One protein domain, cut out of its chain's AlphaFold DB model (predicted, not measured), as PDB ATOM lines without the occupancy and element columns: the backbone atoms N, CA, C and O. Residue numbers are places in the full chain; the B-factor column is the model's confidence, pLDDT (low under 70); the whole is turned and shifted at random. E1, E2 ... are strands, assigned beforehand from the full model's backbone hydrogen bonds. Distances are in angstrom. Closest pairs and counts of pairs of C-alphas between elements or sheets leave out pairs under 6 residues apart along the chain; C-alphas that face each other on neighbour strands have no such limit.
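Overview. This is residues 2 to 130 of the 989 residues of an uncharacterized protein of Candidatus Kentron sp. DK (UniProt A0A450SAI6). Two strongly twisted sheets, partly face to face, make a sandwich: six strands in one layer, five in the other. E8, E9 and E10 are long strands at one side of the larger sheet, and the loop of residues 11 to 28 runs from E1 across to E5 of the other sheet, where residues 21 to 22 pair with it, and returns to E2. The 129 printed residues hold eleven named strands, E1 to E11, and no named helix; the class is all strand, though under half of the residues, 54, are in named elements. The orders are E1 E2 E6 E10 E9 E8 and E5 E4 E3 E7 E11, both mixed. The whole is compact, with a radius of gyration of the C-alphas of 13.5 A, and spans 40 by 30 by 26 A.

Arrangement. E1, residues 8 to 10, is an edge strand, parallel to E2, residues 29 to 31, with N 9 and O 29 within hydrogen-bond range at 2.9 A. E3, residues 39 to 45, E4, residues 51 to 55, and E5, residues 65 to 68, form a meander, each strand the antiparallel neighbour of the one before, in two hairpins; N 43 and O 52 are 2.8 A apart, N 53 and O 65 2.9 A. E6, residues 70 to 72, is parallel to E2, with N 30 and O 70 2.9 A apart. E7, residues 80 to 82, is parallel to E3, with N 40 and O 80 2.8 A apart. E8, residues 89 to 96, E9, residues 101 to 108, and E10, residues 113 to 119, form a second meander of two hairpins; N 92 and O 104 are 2.8 A apart, N 105 and O 116 2.9 A. E10 is parallel to E6, with N 71 and O 117 2.8 A apart. E11, residues 123 to 125, is an edge strand parallel to E7, with N 81 and O 123 2.9 A apart. The sheets' facing parts are 9.2 A centre to centre, their planes 30 degrees apart. Between the sheets, the closest C-alphas of E2 and E5 are those of Thr 29 and Val 68, 6.0 A apart.

Along the chain. E1 begins at C-alpha 8, (-34.391, -1.023, -3.143). From first to last C-alpha E3 measures 17.9 A, E4 13.0 A, E8 21.3 A, E9 23.5 A and E10 19.4 A; the six others run from 6.1 A in E2 to 7.0 A in E6. E11 ends at C-alpha 125, (-55.323, 10.083, 2.832).

Size, cuts and confidence. The two C-alphas farthest apart, those of Ser 14 and Gly 111, are 40.2 A apart. The printed part has no cut, and the link from E1 to E2 is long, with 18 residues. Mean pLDDT of the printed part is 90.2; residues 2 to 3, 57 to 59 and 77 are under 70.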
ATOM      1  N   GLY A   2     -36.786  -7.149  -9.469       62.25
ATOM      2  CA  GLY A   2     -36.565  -7.737  -8.149       62.25
ATOM      3  C   GLY A   2     -36.188  -9.214  -8.219       62.25
ATOM      4  O   GLY A   2     -36.335  -9.847  -9.272       62.25
ATOM      5  N   GLY A   3     -35.650  -9.737  -7.122       66.50
ATOM      6  CA  GLY A   3     -35.156 -11.100  -6.973       66.50
ATOM      7  C   GLY A   3     -35.687 -11.761  -5.703       66.50
ATOM      8  O   GLY A   3     -36.872 -12.073  -5.613       66.50
ATOM      9  N   ALA A   4     -34.770 -12.023  -4.773       74.31
ATOM     10  CA  ALA A   4     -35.028 -12.418  -3.391       74.31
ATOM     11  C   ALA A   4     -33.955 -11.749  -2.512       74.31
ATOM     12  O   ALA A   4     -32.806 -11.605  -2.953       74.31
ATOM     13  N   GLY A   5     -34.322 -11.370  -1.293       75.81
ATOM     14  CA  GLY A   5     -33.669 -10.346  -0.483       75.81
ATOM     15  C   GLY A   5     -34.256  -8.949  -0.718       75.81
ATOM     16  O   GLY A   5     -34.950  -8.711  -1.704       75.81
ATOM     17  N   ASP A   6     -33.944  -8.030   0.197       78.56
ATOM     18  CA  ASP A   6     -34.486  -6.668   0.231       78.56
ATOM     19  C   ASP A   6     -34.040  -5.843  -1.000       78.56
ATOM     20  O   ASP A   6     -32.915  -5.339  -1.069       78.56
ATOM     21  N   ASP A   7     -34.916  -5.703  -1.999       89.81
ATOM     22  CA  ASP A   7     -34.670  -4.889  -3.194       89.81
ATOM     23  C   ASP A   7     -35.041  -3.415  -2.941       89.81
ATOM     24  O   ASP A   7     -36.176  -3.104  -2.590       89.81
ATOM     25  N   THR A   8     -34.116  -2.477  -3.174       92.50
ATOM     26  CA  THR A   8     -34.391  -1.023  -3.143       92.50
ATOM     27  C   THR A   8     -34.168  -0.394  -4.516       92.50
ATOM     28  O   THR A   8     -33.136  -0.622  -5.154       92.50
ATOM     29  N   VAL A   9     -35.107   0.442  -4.964       91.44
ATOM     30  CA  VAL A   9     -34.982   1.266  -6.176       91.44
ATOM     31  C   VAL A   9     -34.985   2.740  -5.777       91.44
ATOM     32  O   VAL A   9     -36.035   3.281  -5.456       91.44
ATOM     33  N   THR A  10     -33.816   3.386  -5.839       91.25
ATOM     34  CA  THR A  10     -33.662   4.835  -5.619       91.25
ATOM     35  C   THR A  10     -33.893   5.629  -6.909       91.25
ATOM     36  O   THR A  10     -33.192   5.426  -7.910       91.25
ATOM     37  N   LEU A  11     -34.814   6.591  -6.879       88.56
ATOM     38  CA  LEU A  11     -35.036   7.591  -7.920       88.56
ATOM     39  C   LEU A  11     -34.257   8.876  -7.602       88.56
ATOM     40  O   LEU A  11     -34.487   9.546  -6.602       88.56
ATOM     41  N   LEU A  12     -33.329   9.240  -8.488       87.50
ATOM     42  CA  LEU A  12     -32.591  10.508  -8.423       87.50
ATOM     43  C   LEU A  12     -33.405  11.648  -9.066       87.50
ATOM     44  O   LEU A  12     -34.229  11.376  -9.933       87.50
ATOM     45  N   ALA A  13     -33.073  12.913  -8.777       80.81
ATOM     46  CA  ALA A  13     -33.732  14.155  -9.248       80.81
ATOM     47  C   ALA A  13     -33.955  14.350 -10.774       80.81
ATOM     48  O   ALA A  13     -34.434  15.387 -11.228       80.81
ATOM     49  N   SER A  14     -33.541  13.406 -11.620       79.69
ATOM     50  CA  SER A  14     -33.865  13.360 -13.061       79.69
ATOM     51  C   SER A  14     -34.003  11.916 -13.580       79.69
ATOM     52  O   SER A  14     -33.899  11.649 -14.781       79.69
ATOM     53  N   GLY A  15     -34.186  10.969 -12.659       78.62
ATOM     54  CA  GLY A  15     -34.447   9.566 -12.927       78.62
ATOM     55  C   GLY A  15     -35.869   9.373 -13.438       78.62
ATOM     56  O   GLY A  15     -36.806  10.024 -12.979       78.62
ATOM     57  N   HIS A  16     -36.003   8.482 -14.413       82.94
ATOM     58  CA  HIS A  16     -37.276   8.086 -14.993       82.94
ATOM     59  C   HIS A  16     -37.209   6.620 -15.416       82.94
ATOM     60  O   HIS A  16     -36.213   6.166 -15.986       82.94
ATOM     61  N   ILE A  17     -38.282   5.884 -15.149       85.69
ATOM     62  CA  ILE A  17     -38.476   4.493 -15.534       85.69
ATOM     63  C   ILE A  17     -39.641   4.465 -16.523       85.69
ATOM     64  O   ILE A  17     -40.805   4.582 -16.150       85.69
ATOM     65  N   ALA A  18     -39.309   4.325 -17.808       84.44
ATOM     66  CA  ALA A  18     -40.291   4.045 -18.848       84.44
ATOM     67  C   ALA A  18     -40.659   2.553 -18.781       84.44
ATOM     68  O   ALA A  18     -39.889   1.698 -19.230       84.44
ATOM     69  N   GLY A  19     -41.799   2.257 -18.165       86.56
ATOM     70  CA  GLY A  19     -42.258   0.923 -17.791       86.56
ATOM     71  C   GLY A  19     -42.672   0.843 -16.318       86.56
ATOM     72  O   GLY A  19     -42.787   1.856 -15.629       86.56
ATOM     73  N   ALA A  20     -42.883  -0.387 -15.845       89.31
ATOM     74  CA  ALA A  20     -43.314  -0.694 -14.483       89.31
ATOM     75  C   ALA A  20     -42.164  -1.199 -13.592       89.31
ATOM     76  O   ALA A  20     -41.237  -1.875 -14.060       89.31
ATOM     77  N   VAL A  21     -42.260  -0.951 -12.284       90.88
ATOM     78  CA  VAL A  21     -41.336  -1.487 -11.272       90.88
ATOM     79  C   VAL A  21     -41.974  -2.675 -10.550       90.88
ATOM     80  O   VAL A  21     -42.706  -2.504  -9.588       90.88
ATOM     81  N   TYR A  22     -41.658  -3.894 -10.997       91.06
ATOM     82  CA  TYR A  22     -42.001  -5.133 -10.279       91.06
ATOM     83  C   TYR A  22     -40.935  -5.489  -9.245       91.06
ATOM     84  O   TYR A  22     -39.848  -5.917  -9.647       91.06
ATOM     85  N   PHE A  23     -41.212  -5.303  -7.961       89.12
ATOM     86  CA  PHE A  23     -40.391  -5.859  -6.888       89.12
ATOM     87  C   PHE A  23     -40.610  -7.385  -6.760       89.12
ATOM     88  O   PHE A  23     -41.373  -7.970  -7.533       89.12
ATOM     89  N   GLY A  24     -39.847  -8.056  -5.892       86.56
ATOM     90  CA  GLY A  24     -39.787  -9.523  -5.837       86.56
ATOM     91  C   GLY A  24     -41.020 -10.193  -5.216       86.56
ATOM     92  O   GLY A  24     -42.036  -9.557  -4.942       86.56
ATOM     93  N   VAL A  25     -40.902 -11.496  -4.939       87.06
ATOM     94  CA  VAL A  25     -41.884 -12.234  -4.109       87.06
ATOM     95  C   VAL A  25     -41.779 -11.891  -2.618       87.06
ATOM     96  O   VAL A  25     -42.672 -12.211  -1.847       87.06
ATOM     97  N   GLU A  26     -40.689 -11.234  -2.221       88.69
ATOM     98  CA  GLU A  26     -40.449 -10.684  -0.877       88.69
ATOM     99  C   GLU A  26     -40.702  -9.158  -0.841       88.69
ATOM    100  O   GLU A  26     -40.502  -8.506   0.180       88.69
ATOM    101  N   GLY A  27     -41.178  -8.586  -1.954       91.62
ATOM    102  CA  GLY A  27     -41.421  -7.157  -2.117       91.62
ATOM    103  C   GLY A  27     -40.151  -6.329  -2.335       91.62
ATOM    104  O   GLY A  27     -39.181  -6.811  -2.929       91.62
ATOM    105  N   GLY A  28     -40.196  -5.059  -1.930       93.69
ATOM    106  CA  GLY A  28     -39.086  -4.109  -2.000       93.69
ATOM    107  C   GLY A  28     -39.502  -2.640  -1.829       93.69
ATOM    108  O   GLY A  28     -40.686  -2.295  -1.837       93.69
ATOM    109  N   THR A  29     -38.502  -1.771  -1.681       95.38
ATOM    110  CA  THR A  29     -38.656  -0.346  -1.347       95.38
ATOM    111  C   THR A  29     -38.470   0.552  -2.569       95.38
ATOM    112  O   THR A  29     -37.456   0.453  -3.270       95.38
ATOM    113  N   LEU A  30     -39.396   1.491  -2.790       93.25
ATOM    114  CA  LEU A  30     -39.145   2.656  -3.638       93.25
ATOM    115  C   LEU A  30     -38.640   3.820  -2.779       93.25
ATOM    116  O   LEU A  30     -39.395   4.419  -2.018       93.25
ATOM    117  N   ASP A  31     -37.372   4.162  -2.959       92.75
ATOM    118  CA  ASP A  31     -36.780   5.391  -2.443       92.75
ATOM    119  C   ASP A  31     -36.906   6.464  -3.528       92.75
ATOM    120  O   ASP A  31     -36.425   6.292  -4.649       92.75
ATOM    121  N   TYR A  32     -37.588   7.561  -3.220       90.25
ATOM    122  CA  TYR A  32     -37.711   8.708  -4.110       90.25
ATOM    123  C   TYR A  32     -37.297  10.013  -3.424       90.25
ATOM    124  O   TYR A  32     -37.623  11.095  -3.909       90.25
ATOM    125  N   GLY A  33     -36.467   9.920  -2.378       89.25
ATOM    126  CA  GLY A  33     -36.083  11.048  -1.526       89.25
ATOM    127  C   GLY A  33     -35.203  12.121  -2.174       89.25
ATOM    128  O   GLY A  33     -34.853  13.116  -1.543       89.25
ATOM    129  N   ALA A  34     -34.839  11.930  -3.443       88.00
ATOM    130  CA  ALA A  34     -34.160  12.917  -4.278       88.00
ATOM    131  C   ALA A  34     -35.052  13.486  -5.401       88.00
ATOM    132  O   ALA A  34     -34.536  14.175  -6.284       88.00
ATOM    133  N   LEU A  35     -36.353  13.188  -5.408       86.25
ATOM    134  CA  LEU A  35     -37.363  13.937  -6.159       86.25
ATOM    135  C   LEU A  35     -37.853  15.135  -5.326       86.25
ATOM    136  O   LEU A  35     -37.445  15.302  -4.181       86.25
ATOM    137  N   ALA A  36     -38.709  15.963  -5.922       83.69
ATOM    138  CA  ALA A  36     -39.545  16.897  -5.169       83.69
ATOM    139  C   ALA A  36     -40.870  16.215  -4.785       83.69
ATOM    140  O   ALA A  36     -41.214  15.181  -5.375       83.69
ATOM    141  N   ALA A  37     -41.608  16.851  -3.871       81.19
ATOM    142  CA  ALA A  37     -42.951  16.495  -3.411       81.19
ATOM    143  C   ALA A  37     -43.788  15.709  -4.441       81.19
ATOM    144  O   ALA A  37     -44.099  16.195  -5.536       81.19
ATOM    145  N   SER A  38     -44.126  14.474  -4.086       87.69
ATOM    146  CA  SER A  38     -44.783  13.488  -4.935       87.69
ATOM    147  C   SER A  38     -45.963  12.842  -4.207       87.69
ATOM    148  O   SER A  38     -45.930  12.601  -3.006       87.69
ATOM    149  N   GLU A  39     -47.017  12.518  -4.956       92.19
ATOM    150  CA  GLU A  39     -48.130  11.714  -4.442       92.19
ATOM    151  C   GLU A  39     -47.967  10.266  -4.918       92.19
ATOM    152  O   GLU A  39     -47.733  10.021  -6.107       92.19
ATOM    153  N   VAL A  40     -48.128   9.318  -3.995       94.69
ATOM    154  CA  VAL A  40     -48.228   7.882  -4.256       94.69
ATOM    155  C   VAL A  40     -49.644   7.419  -3.923       94.69
ATOM    156  O   VAL A  40     -50.114   7.569  -2.801       94.69
ATOM    157  N   THR A  41     -50.320   6.822  -4.899       95.94
ATOM    158  CA  THR A  41     -51.654   6.228  -4.739       95.94
ATOM    159  C   THR A  41     -51.525   4.709  -4.695       95.94
ATOM    160  O   THR A  41     -50.940   4.127  -5.617       95.94
ATOM    161  N   LEU A  42     -52.087   4.044  -3.684       97.44
ATOM    162  CA  LEU A  42     -52.212   2.586  -3.691       97.44
ATOM    163  C   LEU A  42     -53.383   2.157  -4.596       97.44
ATOM    164  O   LEU A  42     -54.438   2.778  -4.643       97.44
ATOM    165  N   THR A  43     -53.176   1.093  -5.372       96.00
ATOM    166  CA  THR A  43     -54.073   0.665  -6.473       96.00
ATOM    167  C   THR A  43     -54.592  -0.769  -6.323       96.00
ATOM    168  O   THR A  43     -55.342  -1.261  -7.168       96.00
ATOM    169  N   GLY A  44     -54.177  -1.452  -5.257       96.81
ATOM    170  CA  GLY A  44     -54.544  -2.821  -4.904       96.81
ATOM    171  C   GLY A  44     -53.407  -3.518  -4.157       96.81
ATOM    172  O   GLY A  44     -52.272  -3.045  -4.163       96.81
ATOM    173  N   PHE A  45     -53.686  -4.667  -3.548       96.75
ATOM    174  CA  PHE A  45     -52.652  -5.525  -2.960       96.75
ATOM    175  C   PHE A  45     -51.697  -6.082  -4.027       96.75
ATOM    176  O   PHE A  45     -52.091  -6.299  -5.178       96.75
ATOM    177  N   GLY A  46     -50.447  -6.334  -3.638       92.75
ATOM    178  CA  GLY A  46     -49.470  -7.054  -4.453       92.75
ATOM    179  C   GLY A  46     -49.924  -8.480  -4.778       92.75
ATOM    180  O   GLY A  46     -50.816  -9.034  -4.137       92.75
ATOM    181  N   SER A  47     -49.317  -9.098  -5.794       88.00
ATOM    182  CA  SER A  47     -49.587 -10.507  -6.114       88.00
ATOM    183  C   SER A  47     -48.880 -11.485  -5.177       88.00
ATOM    184  O   SER A  47     -49.294 -12.641  -5.092       88.00
ATOM    185  N   ASP A  48     -47.818 -11.032  -4.502       83.00
ATOM    186  CA  ASP A  48     -46.935 -11.878  -3.693       83.00
ATOM    187  C   ASP A  48     -46.570 -11.242  -2.334       83.00
ATOM    188  O   ASP A  48     -46.435 -11.965  -1.349       83.00
ATOM    189  N   ALA A  49     -46.435  -9.910  -2.269       87.62
ATOM    190  CA  ALA A  49     -46.150  -9.142  -1.051       87.62
ATOM    191  C   ALA A  49     -46.605  -7.676  -1.202       87.62
ATOM    192  O   ALA A  49     -46.601  -7.160  -2.318       87.62
ATOM    193  N   GLY A  50     -46.932  -6.990  -0.101       93.56
ATOM    194  CA  GLY A  50     -47.163  -5.536  -0.084       93.56
ATOM    195  C   GLY A  50     -48.269  -5.045  -1.030       93.56
ATOM    196  O   GLY A  50     -49.326  -5.665  -1.138       93.56
ATOM    197  N   PHE A  51     -48.034  -3.930  -1.725       97.38
ATOM    198  CA  PHE A  51     -49.045  -3.218  -2.516       97.38
ATOM    199  C   PHE A  51     -48.608  -2.926  -3.960       97.38
ATOM    200  O   PHE A  51     -47.424  -2.824  -4.279       97.38
ATOM    201  N   ASN A  52     -49.579  -2.738  -4.850       96.31
ATOM    202  CA  ASN A  52     -49.381  -2.136  -6.166       96.31
ATOM    203  C   ASN A  52     -49.740  -0.652  -6.083       96.31
ATOM    204  O   ASN A  52     -50.758  -0.297  -5.488       96.31
ATOM    205  N   ALA A  53     -48.959   0.220  -6.709       95.75
ATOM    206  CA  ALA A  53     -49.094   1.664  -6.535       95.75
ATOM    207  C   ALA A  53     -48.731   2.457  -7.798       95.75
ATOM    208  O   ALA A  53     -48.089   1.949  -8.718       95.75
ATOM    209  N   SER A  54     -49.108   3.731  -7.838       92.69
ATOM    210  CA  SER A  54     -48.734   4.677  -8.896       92.69
ATOM    211  C   SER A  54     -48.246   5.993  -8.308       92.69
ATOM    212  O   SER A  54     -48.830   6.473  -7.344       92.69
ATOM    213  N   LEU A  55     -47.228   6.606  -8.920       88.94
ATOM    214  CA  LEU A  55     -46.867   7.995  -8.631       88.94
ATOM    215  C   LEU A  55     -47.701   8.938  -9.507       88.94
ATOM    216  O   LEU A  55     -47.855   8.691 -10.707       88.94
ATOM    217  N   SER A  56     -48.161  10.052  -8.940       76.31
ATOM    218  CA  SER A  56     -48.901  11.100  -9.661       76.31
ATOM    219  C   SER A  56     -48.101  11.684 -10.834       76.31
ATOM    220  O   SER A  56     -48.640  11.946 -11.914       76.31
ATOM    221  N   SER A  57     -46.782  11.812 -10.671       66.81
ATOM    222  CA  SER A  57     -45.861  12.168 -11.748       66.81
ATOM    223  C   SER A  57     -45.443  10.936 -12.563       66.81
ATOM    224  O   SER A  57     -44.391  10.328 -12.339       66.81
ATOM    225  N   GLN A  58     -46.205  10.650 -13.626       63.31
ATOM    226  CA  GLN A  58     -45.827   9.690 -14.684       63.31
ATOM    227  C   GLN A  58     -44.489  10.020 -15.386       63.31
ATOM    228  O   GLN A  58     -44.054   9.274 -16.260       63.31
ATOM    229  N   GLN A  59     -43.809  11.121 -15.038       67.56
ATOM    230  CA  GLN A  59     -42.449  11.389 -15.513       67.56
ATOM    231  C   GLN A  59     -41.407  10.473 -14.853       67.56
ATOM    232  O   GLN A  59     -40.352  10.258 -15.448       67.56
ATOM    233  N   HIS A  60     -41.685   9.921 -13.663       79.31
ATOM    234  CA  HIS A  60     -40.707   9.148 -12.888       79.31
ATOM    235  C   HIS A  60     -40.906   7.631 -12.979       79.31
ATOM    236  O   HIS A  60     -39.918   6.915 -13.145       79.31
ATOM    237  N   VAL A  61     -42.148   7.137 -12.978       86.69
ATOM    238  CA  VAL A  61     -42.491   5.750 -13.346       86.69
ATOM    239  C   VAL A  61     -43.779   5.776 -14.168       86.69
ATOM    240  O   VAL A  61     -44.779   6.318 -13.705       86.69
ATOM    241  N   THR A  62     -43.769   5.235 -15.391       84.69
ATOM    242  CA  THR A  62     -44.910   5.401 -16.318       84.69
ATOM    243  C   THR A  62     -46.013   4.359 -16.143       84.69
ATOM    244  O   THR A  62     -47.185   4.703 -16.281       84.69
ATOM    245  N   ASP A  63     -45.658   3.104 -15.839       87.38
ATOM    246  CA  ASP A  63     -46.596   1.966 -15.892       87.38
ATOM    247  C   ASP A  63     -46.849   1.343 -14.496       87.38
ATOM    248  O   ASP A  63     -47.310   0.208 -14.394       87.38
ATOM    249  N   GLY A  64     -46.542   2.079 -13.420       90.75
ATOM    250  CA  GLY A  64     -46.832   1.698 -12.031       90.75
ATOM    251  C   GLY A  64     -45.741   0.907 -11.292       90.75
ATOM    252  O   GLY A  64     -44.690   0.547 -11.831       90.75
ATOM    253  N   LEU A  65     -46.011   0.660 -10.014       93.19
ATOM    254  CA  LEU A  65     -45.215  -0.102  -9.057       93.19
ATOM    255  C   LEU A  65     -45.996  -1.357  -8.647       93.19
ATOM    256  O   LEU A  65     -47.216  -1.299  -8.496       93.19
ATOM    257  N   TYR A  66     -45.303  -2.471  -8.425       93.69
ATOM    258  CA  TYR A  66     -45.911  -3.748  -8.052       93.69
ATOM    259  C   TYR A  66     -45.096  -4.451  -6.965       93.69
ATOM    260  O   TYR A  66     -43.864  -4.477  -7.047       93.69
ATOM    261  N   ASN A  67     -45.791  -5.052  -5.999       93.69
ATOM    262  CA  ASN A  67     -45.239  -5.660  -4.781       93.69
ATOM    263  C   ASN A  67     -44.368  -4.707  -3.924       93.69
ATOM    264  O   ASN A  67     -43.320  -5.094  -3.413       93.69
ATOM    265  N   VAL A  68     -44.760  -3.440  -3.780       95.31
ATOM    266  CA  VAL A  68     -44.060  -2.457  -2.937       95.31
ATOM    267  C   VAL A  68     -44.310  -2.761  -1.459       95.31
ATOM    268  O   VAL A  68     -45.461  -2.843  -1.038       95.31
ATOM    269  N   THR A  69     -43.243  -2.891  -0.674       95.88
ATOM    270  CA  THR A  69     -43.283  -3.071   0.792       95.88
ATOM    271  C   THR A  69     -42.609  -1.929   1.556       95.88
ATOM    272  O   THR A  69     -42.705  -1.884   2.780       95.88
ATOM    273  N   GLY A  70     -41.998  -0.961   0.858       96.62
ATOM    274  CA  GLY A  70     -41.513   0.280   1.465       96.62
ATOM    275  C   GLY A  70     -41.580   1.503   0.543       96.62
ATOM    276  O   GLY A  70     -41.378   1.391  -0.668       96.62
ATOM    277  N   LEU A  71     -41.799   2.681   1.129       95.75
ATOM    278  CA  LEU A  71     -41.649   3.999   0.507       95.75
ATOM    279  C   LEU A  71     -40.650   4.855   1.301       95.75
ATOM    280  O   LEU A  71     -40.550   4.746   2.524       95.75
ATOM    281  N   THR A  72     -39.931   5.743   0.615       94.06
ATOM    282  CA  THR A  72     -39.158   6.827   1.245       94.06
ATOM    283  C   THR A  72     -39.367   8.111   0.452       94.06
ATOM    284  O   THR A  72     -38.944   8.180  -0.706       94.06
ATOM    285  N   GLY A  73     -40.070   9.069   1.063       91.00
ATOM    286  CA  GLY A  73     -40.461  10.354   0.480       91.00
ATOM    287  C   GLY A  73     -39.327  11.376   0.409       91.00
ATOM    288  O   GLY A  73     -38.170  11.075   0.721       91.00
ATOM    289  N   SER A  74     -39.649  12.572  -0.084       86.75
ATOM    290  CA  SER A  74     -38.701  13.660  -0.323       86.75
ATOM    291  C   SER A  74     -38.284  14.379   0.959       86.75
ATOM    292  O   SER A  74     -38.983  14.403   1.966       86.75
ATOM    293  N   ALA A  75     -37.138  15.056   0.895       75.56
ATOM    294  CA  ALA A  75     -36.709  15.972   1.948       75.56
ATOM    295  C   ALA A  75     -37.445  17.337   1.915       75.56
ATOM    296  O   ALA A  75     -36.996  18.265   2.589       75.56
ATOM    297  N   ASP A  76     -38.527  17.462   1.128       73.94
ATOM    298  CA  ASP A  76     -39.309  18.693   0.917       73.94
ATOM    299  C   ASP A  76     -40.651  18.702   1.703       73.94
ATOM    300  O   ASP A  76     -41.487  19.583   1.492       73.94
ATOM    301  N   HIS A  77     -40.869  17.733   2.608       67.56
ATOM    302  CA  HIS A  77     -41.946  17.702   3.625       67.56
ATOM    303  C   HIS A  77     -43.389  17.829   3.120       67.56
ATOM    304  O   HIS A  77     -44.256  18.337   3.828       67.56
ATOM    305  N   THR A  78     -43.665  17.390   1.892       85.25
ATOM    306  CA  THR A  78     -44.977  17.578   1.245       85.25
ATOM    307  C   THR A  78     -45.424  16.377   0.399       85.25
ATOM    308  O   THR A  78     -46.270  16.516  -0.486       85.25
ATOM    309  N   ASP A  79     -44.884  15.183   0.658       92.12
ATOM    310  CA  ASP A  79     -45.276  13.957  -0.048       92.12
ATOM    311  C   ASP A  79     -46.588  13.372   0.490       92.12
ATOM    312  O   ASP A  79     -46.821  13.324   1.699       92.12
ATOM    313  N   THR A  80     -47.431  12.877  -0.419       94.81
ATOM    314  CA  THR A  80     -48.765  12.345  -0.101       94.81
ATOM    315  C   THR A  80     -48.819  10.834  -0.315       94.81
ATOM    316  O   THR A  80     -48.486  10.358  -1.401       94.81
ATOM    317  N   LEU A  81     -49.313  10.075   0.666       97.00
ATOM    318  CA  LEU A  81     -49.768   8.696   0.473       97.00
ATOM    319  C   LEU A  81     -51.298   8.666   0.466       97.00
ATOM    320  O   LEU A  81     -51.924   9.108   1.423       97.00
ATOM    321  N   ARG A  82     -51.898   8.092  -0.581       97.31
ATOM    322  CA  ARG A  82     -53.313   7.691  -0.572       97.31
ATOM    323  C   ARG A  82     -53.428   6.181  -0.416       97.31
ATOM    324  O   ARG A  82     -52.786   5.452  -1.182       97.31
ATOM    325  N   GLY A  83     -54.250   5.742   0.532       97.19
ATOM    326  CA  GLY A  83     -54.550   4.342   0.820       97.19
ATOM    327  C   GLY A  83     -55.302   3.624  -0.306       97.19
ATOM    328  O   GLY A  83     -55.449   4.119  -1.429       97.19
ATOM    329  N   LEU A  84     -55.770   2.407  -0.026       97.25
ATOM    330  CA  LEU A  84     -56.594   1.645  -0.961       97.25
ATOM    331  C   LEU A  84     -58.018   2.204  -1.000       97.25
ATOM    332  O   LEU A  84     -58.772   2.023  -0.058       97.25
ATOM    333  N   SER A  85     -58.426   2.786  -2.130       94.69
ATOM    334  CA  SER A  85     -59.645   3.607  -2.296       94.69
ATOM    335  C   SER A  85     -61.016   3.007  -1.910       94.69
ATOM    336  O   SER A  85     -62.032   3.643  -2.175       94.69
ATOM    337  N   SER A  86     -61.098   1.775  -1.405       95.31
ATOM    338  CA  SER A  86     -62.350   1.123  -0.989       95.31
ATOM    339  C   SER A  86     -62.133  -0.012   0.025       95.31
ATOM    340  O   SER A  86     -62.875  -0.999   0.001       95.31
ATOM    341  N   ILE A  87     -61.056   0.044   0.813       95.94
ATOM    342  CA  ILE A  87     -60.729  -0.930   1.859       95.94
ATOM    343  C   ILE A  87     -60.024  -0.166   2.975       95.94
ATOM    344  O   ILE A  87     -58.993   0.445   2.703       95.94
ATOM    345  N   ALA A  88     -60.551  -0.285   4.192       96.38
ATOM    346  CA  ALA A  88     -59.941   0.218   5.416       96.38
ATOM    347  C   ALA A  88     -58.433  -0.071   5.479       96.38
ATOM    348  O   ALA A  88     -57.977  -1.186   5.168       96.38
ATOM    349  N   GLY A  89     -57.668   0.915   5.921       97.81
ATOM    350  CA  GLY A  89     -56.294   0.756   6.344       97.81
ATOM    351  C   GLY A  89     -55.983   1.542   7.611       97.81
ATOM    352  O   GLY A  89     -56.702   2.447   8.013       97.81
ATOM    353  N   THR A  90     -54.876   1.166   8.231       98.62
ATOM    354  CA  THR A  90     -54.351   1.774   9.451       98.62
ATOM    355  C   THR A  90     -53.047   2.469   9.076       98.62
ATOM    356  O   THR A  90     -52.057   1.815   8.727       98.62
ATOM    357  N   PHE A  91     -53.032   3.796   9.120       98.75
ATOM    358  CA  PHE A  91     -51.816   4.595   9.095       98.75
ATOM    359  C   PHE A  91     -51.245   4.667  10.514       98.75
ATOM    360  O   PHE A  91     -51.965   4.877  11.487       98.75
ATOM    361  N   THR A  92     -49.934   4.500  10.659       98.62
ATOM    362  CA  THR A  92     -49.254   4.601  11.955       98.62
ATOM    363  C   THR A  92     -47.933   5.327  11.777       98.62
ATOM    364  O   THR A  92     -47.105   4.902  10.975       98.62
ATOM    365  N   ILE A  93     -47.707   6.392  12.542       98.00
ATOM    366  CA  ILE A  93     -46.483   7.192  12.557       98.00
ATOM    367  C   ILE A  93     -45.886   7.106  13.963       98.00
ATOM    368  O   ILE A  93     -46.402   7.706  14.900       98.00
ATOM    369  N   ASN A  94     -44.810   6.327  14.123       97.56
ATOM    370  CA  ASN A  94     -44.303   5.924  15.444       97.56
ATOM    371  C   ASN A  94     -42.774   5.939  15.611       97.56
ATOM    372  O   ASN A  94     -42.250   5.535  16.653       97.56
ATOM    373  N   ALA A  95     -42.031   6.441  14.622       97.19
ATOM    374  CA  ALA A  95     -40.590   6.645  14.736       97.19
ATOM    375  C   ALA A  95     -40.131   7.940  14.051       97.19
ATOM    376  O   ALA A  95     -40.420   8.182  12.881       97.19
ATOM    377  N   THR A  96     -39.353   8.758  14.762       94.69
ATOM    378  CA  THR A  96     -38.752   9.983  14.211       94.69
ATOM    379  C   THR A  96     -37.522   9.672  13.355       94.69
ATOM    380  O   THR A  96     -36.710   8.800  13.678       94.69
ATOM    381  N   THR A  97     -37.368  10.404  12.252       89.62
ATOM    382  CA  THR A  97     -36.237  10.290  11.320       89.62
ATOM    383  C   THR A  97     -35.290  11.486  11.477       89.62
ATOM    384  O   THR A  97     -35.456  12.341  12.348       89.62
ATOM    385  N   ALA A  98     -34.258  11.572  10.631       82.50
ATOM    386  CA  ALA A  98     -33.421  12.770  10.552       82.50
ATOM    387  C   ALA A  98     -34.112  13.949   9.833       82.50
ATOM    388  O   ALA A  98     -33.636  15.079   9.958       82.50
ATOM    389  N   ASN A  99     -35.194  13.687   9.090       74.81
ATOM    390  CA  ASN A  99     -35.901  14.655   8.252       74.81
ATOM    391  C   ASN A  99     -37.428  14.617   8.472       74.81
ATOM    392  O   ASN A  99     -38.156  14.995   7.567       74.81
ATOM    393  N   GLY A 100     -37.936  14.161   9.618       85.38
ATOM    394  CA  GLY A 100     -39.378  14.009   9.830       85.38
ATOM    395  C   GLY A 100     -39.724  12.727  10.578       85.38
ATOM    396  O   GLY A 100     -39.228  12.494  11.683       85.38
ATOM    397  N   SER A 101     -40.596  11.908   9.988       94.12
ATOM    398  CA  SER A 101     -41.272  10.801  10.669       94.12
ATOM    399  C   SER A 101     -41.427   9.563   9.777       94.12
ATOM    400  O   SER A 101     -41.310   9.629   8.553       94.12
ATOM    401  N   SER A 102     -41.624   8.407  10.402       96.00
ATOM    402  CA  SER A 102     -41.722   7.100   9.753       96.00
ATOM    403  C   SER A 102     -42.632   6.156  10.537       96.00
ATOM    404  O   SER A 102     -42.869   6.350  11.732       96.00
ATOM    405  N   GLY A 103     -43.120   5.126   9.851       97.56
ATOM    406  CA  GLY A 103     -44.027   4.125  10.397       97.56
ATOM    407  C   GLY A 103     -44.574   3.206   9.304       97.56
ATOM    408  O   GLY A 103     -43.804   2.720   8.467       97.56
ATOM    409  N   THR A 104     -45.882   2.954   9.296       98.56
ATOM    410  CA  THR A 104     -46.542   1.975   8.413       98.56
ATOM    411  C   THR A 104     -47.885   2.452   7.860       98.56
ATOM    412  O   THR A 104     -48.585   3.231   8.495       98.56
ATOM    413  N   TYR A 105     -48.265   1.924   6.694       98.69
ATOM    414  CA  TYR A 105     -49.666   1.742   6.302       98.69
ATOM    415  C   TYR A 105     -49.961   0.241   6.259       98.69
ATOM    416  O   TYR A 105     -49.229  -0.510   5.604       98.69
ATOM    417  N   GLU A 106     -51.011  -0.201   6.942       98.19
ATOM    418  CA  GLU A 106     -51.494  -1.584   6.913       98.19
ATOM    419  C   GLU A 106     -52.907  -1.650   6.323       98.19
ATOM    420  O   GLU A 106     -53.691  -0.728   6.494       98.19
ATOM    421  N   SER A 107     -53.255  -2.722   5.605       97.50
ATOM    422  CA  SER A 107     -54.635  -2.959   5.141       97.50
ATOM    423  C   SER A 107     -54.896  -4.451   4.928       97.50
ATOM    424  O   SER A 107     -53.988  -5.211   4.565       97.50
ATOM    425  N   ASP A 108     -56.130  -4.893   5.177       94.38
ATOM    426  CA  ASP A 108     -56.446  -6.308   5.377       94.38
ATOM    427  C   ASP A 108     -57.172  -6.955   4.181       94.38
ATOM    428  O   ASP A 108     -58.337  -6.691   3.878       94.38
ATOM    429  N   ASN A 109     -56.483  -7.867   3.488       90.94
ATOM    430  CA  ASN A 109     -57.030  -8.590   2.343       90.94
ATOM    431  C   ASN A 109     -57.669  -9.912   2.792       90.94
ATOM    432  O   ASN A 109     -57.020 -10.961   2.796       90.94
ATOM    433  N   ALA A 110     -58.950  -9.862   3.163       88.56
ATOM    434  CA  ALA A 110     -59.744 -11.031   3.558       88.56
ATOM    435  C   ALA A 110     -59.127 -11.862   4.710       88.56
ATOM    436  O   ALA A 110     -59.125 -13.098   4.660       88.56
ATOM    437  N   GLY A 111     -58.622 -11.198   5.758       88.94
ATOM    438  CA  GLY A 111     -57.935 -11.838   6.886       88.94
ATOM    439  C   GLY A 111     -56.445 -12.068   6.626       88.94
ATOM    440  O   GLY A 111     -55.881 -13.062   7.089       88.94
ATOM    441  N   THR A 112     -55.816 -11.222   5.809       91.12
ATOM    442  CA  THR A 112     -54.368 -11.221   5.550       91.12
ATOM    443  C   THR A 112     -53.889  -9.782   5.433       91.12
ATOM    444  O   THR A 112     -54.048  -9.142   4.390       91.12
ATOM    445  N   THR A 113     -53.274  -9.298   6.501       94.19
ATOM    446  CA  THR A 113     -52.726  -7.948   6.607       94.19
ATOM    447  C   THR A 113     -51.545  -7.779   5.657       94.19
ATOM    448  O   THR A 113     -50.667  -8.643   5.576       94.19
ATOM    449  N   HIS A 114     -51.540  -6.684   4.902       95.25
ATOM    450  CA  HIS A 114     -50.430  -6.271   4.052       95.25
ATOM    451  C   HIS A 114     -49.843  -4.984   4.630       95.25
ATOM    452  O   HIS A 114     -50.574  -4.018   4.824       95.25
ATOM    453  N   THR A 115     -48.534  -4.974   4.878       95.69
ATOM    454  CA  THR A 115     -47.809  -3.845   5.480       95.69
ATOM    455  C   THR A 115     -46.971  -3.113   4.432       95.69
ATOM    456  O   THR A 115     -46.285  -3.740   3.616       95.69
ATOM    457  N   LEU A 116     -46.983  -1.784   4.488       98.00
ATOM    458  CA  LEU A 116     -46.123  -0.879   3.733       98.00
ATOM    459  C   LEU A 116     -45.332  -0.022   4.722       98.00
ATOM    460  O   LEU A 116     -45.919   0.798   5.420       98.00
ATOM    461  N   ALA A 117     -44.009  -0.176   4.778       97.88
ATOM    462  CA  ALA A 117     -43.172   0.739   5.551       97.88
ATOM    463  C   ALA A 117     -43.155   2.123   4.882       97.88
ATOM    464  O   ALA A 117     -42.932   2.223   3.674       97.88
ATOM    465  N   ILE A 118     -43.356   3.189   5.653       96.94
ATOM    466  CA  ILE A 118     -43.345   4.571   5.162       96.94
ATOM    467  C   ILE A 118     -42.310   5.398   5.924       96.94
ATOM    468  O   ILE A 118     -42.167   5.281   7.139       96.94
ATOM    469  N   VAL A 119     -41.550   6.210   5.194       95.25
ATOM    470  CA  VAL A 119     -40.467   7.051   5.723       95.25
ATOM    471  C   VAL A 119     -40.544   8.404   5.036       95.25
ATOM    472  O   VAL A 119     -40.609   8.442   3.810       95.25
ATOM    473  N   ASP A 120     -40.522   9.485   5.814       92.62
ATOM    474  CA  ASP A 120     -40.596  10.869   5.333       92.62
ATOM    475  C   ASP A 120     -41.801  11.084   4.376       92.62
ATOM    476  O   ASP A 120     -41.686  11.697   3.319       92.62
ATOM    477  N   MET A 121     -42.964  10.524   4.750       93.50
ATOM    478  CA  MET A 121     -44.285  10.854   4.185       93.50
ATOM    479  C   MET A 121     -44.968  11.905   5.068       93.50
ATOM    480  O   MET A 121     -44.717  11.928   6.274       93.50
ATOM    481  N   ASN A 122     -45.840  12.736   4.489       92.31
ATOM    482  CA  ASN A 122     -46.441  13.876   5.187       92.31
ATOM    483  C   ASN A 122     -47.966  13.860   5.150       92.31
ATOM    484  O   ASN A 122     -48.599  13.792   6.190       92.31
ATOM    485  N   ASN A 123     -48.563  13.905   3.960       95.31
ATOM    486  CA  ASN A 123     -50.018  13.936   3.848       95.31
ATOM    487  C   ASN A 123     -50.541  12.504   3.723       95.31
ATOM    488  O   ASN A 123     -50.121  11.769   2.821       95.31
ATOM    489  N   LEU A 124     -51.457  12.105   4.597       97.81
ATOM    490  CA  LEU A 124     -51.999  10.751   4.654       97.81
ATOM    491  C   LEU A 124     -53.488  10.816   4.309       97.81
ATOM    492  O   LEU A 124     -54.244  11.503   4.985       97.81
ATOM    493  N   THR A 125     -53.909  10.145   3.234       98.06
ATOM    494  CA  THR A 125     -55.323  10.083   2.832       98.06
ATOM    495  C   THR A 125     -55.852   8.653   2.874       98.06
ATOM    496  O   THR A 125     -55.275   7.783   2.216       98.06
ATOM    497  N   GLY A 126     -56.971   8.452   3.570       97.44
ATOM    498  CA  GLY A 126     -57.754   7.220   3.629       97.44
ATOM    499  C   GLY A 126     -58.532   6.929   2.342       97.44
ATOM    500  O   GLY A 126     -58.045   7.173   1.226       97.44
ATOM    501  N   SER A 127     -59.710   6.319   2.483       95.81
ATOM    502  CA  SER A 127     -60.367   5.588   1.398       95.81
ATOM    503  C   SER A 127     -61.806   6.033   1.068       95.81
ATOM    504  O   SER A 127     -62.031   7.109   0.513       95.81
ATOM    505  N   SER A 128     -62.768   5.124   1.230       96.56
ATOM    506  CA  SER A 128     -64.223   5.342   1.172       96.56
ATOM    507  C   SER A 128     -64.951   4.371   2.130       96.56
ATOM    508  O   SER A 128     -66.072   3.921   1.879       96.56
ATOM    509  N   VAL A 129     -64.219   3.969   3.172       96.69
ATOM    510  CA  VAL A 129     -64.492   3.024   4.261       96.69
ATOM    511  C   VAL A 129     -63.589   3.491   5.411       96.69
ATOM    512  O   VAL A 129     -62.484   3.914   5.109       96.69
ATOM    513  N   GLY A 130     -64.013   3.374   6.675       97.44
ATOM    514  CA  GLY A 130     -63.217   3.830   7.826       97.44
ATOM    515  C   GLY A 130     -61.741   3.396   7.799       97.44
ATOM    516  O   GLY A 130     -61.464   2.200   7.684       97.44
TER     517      GLY A 130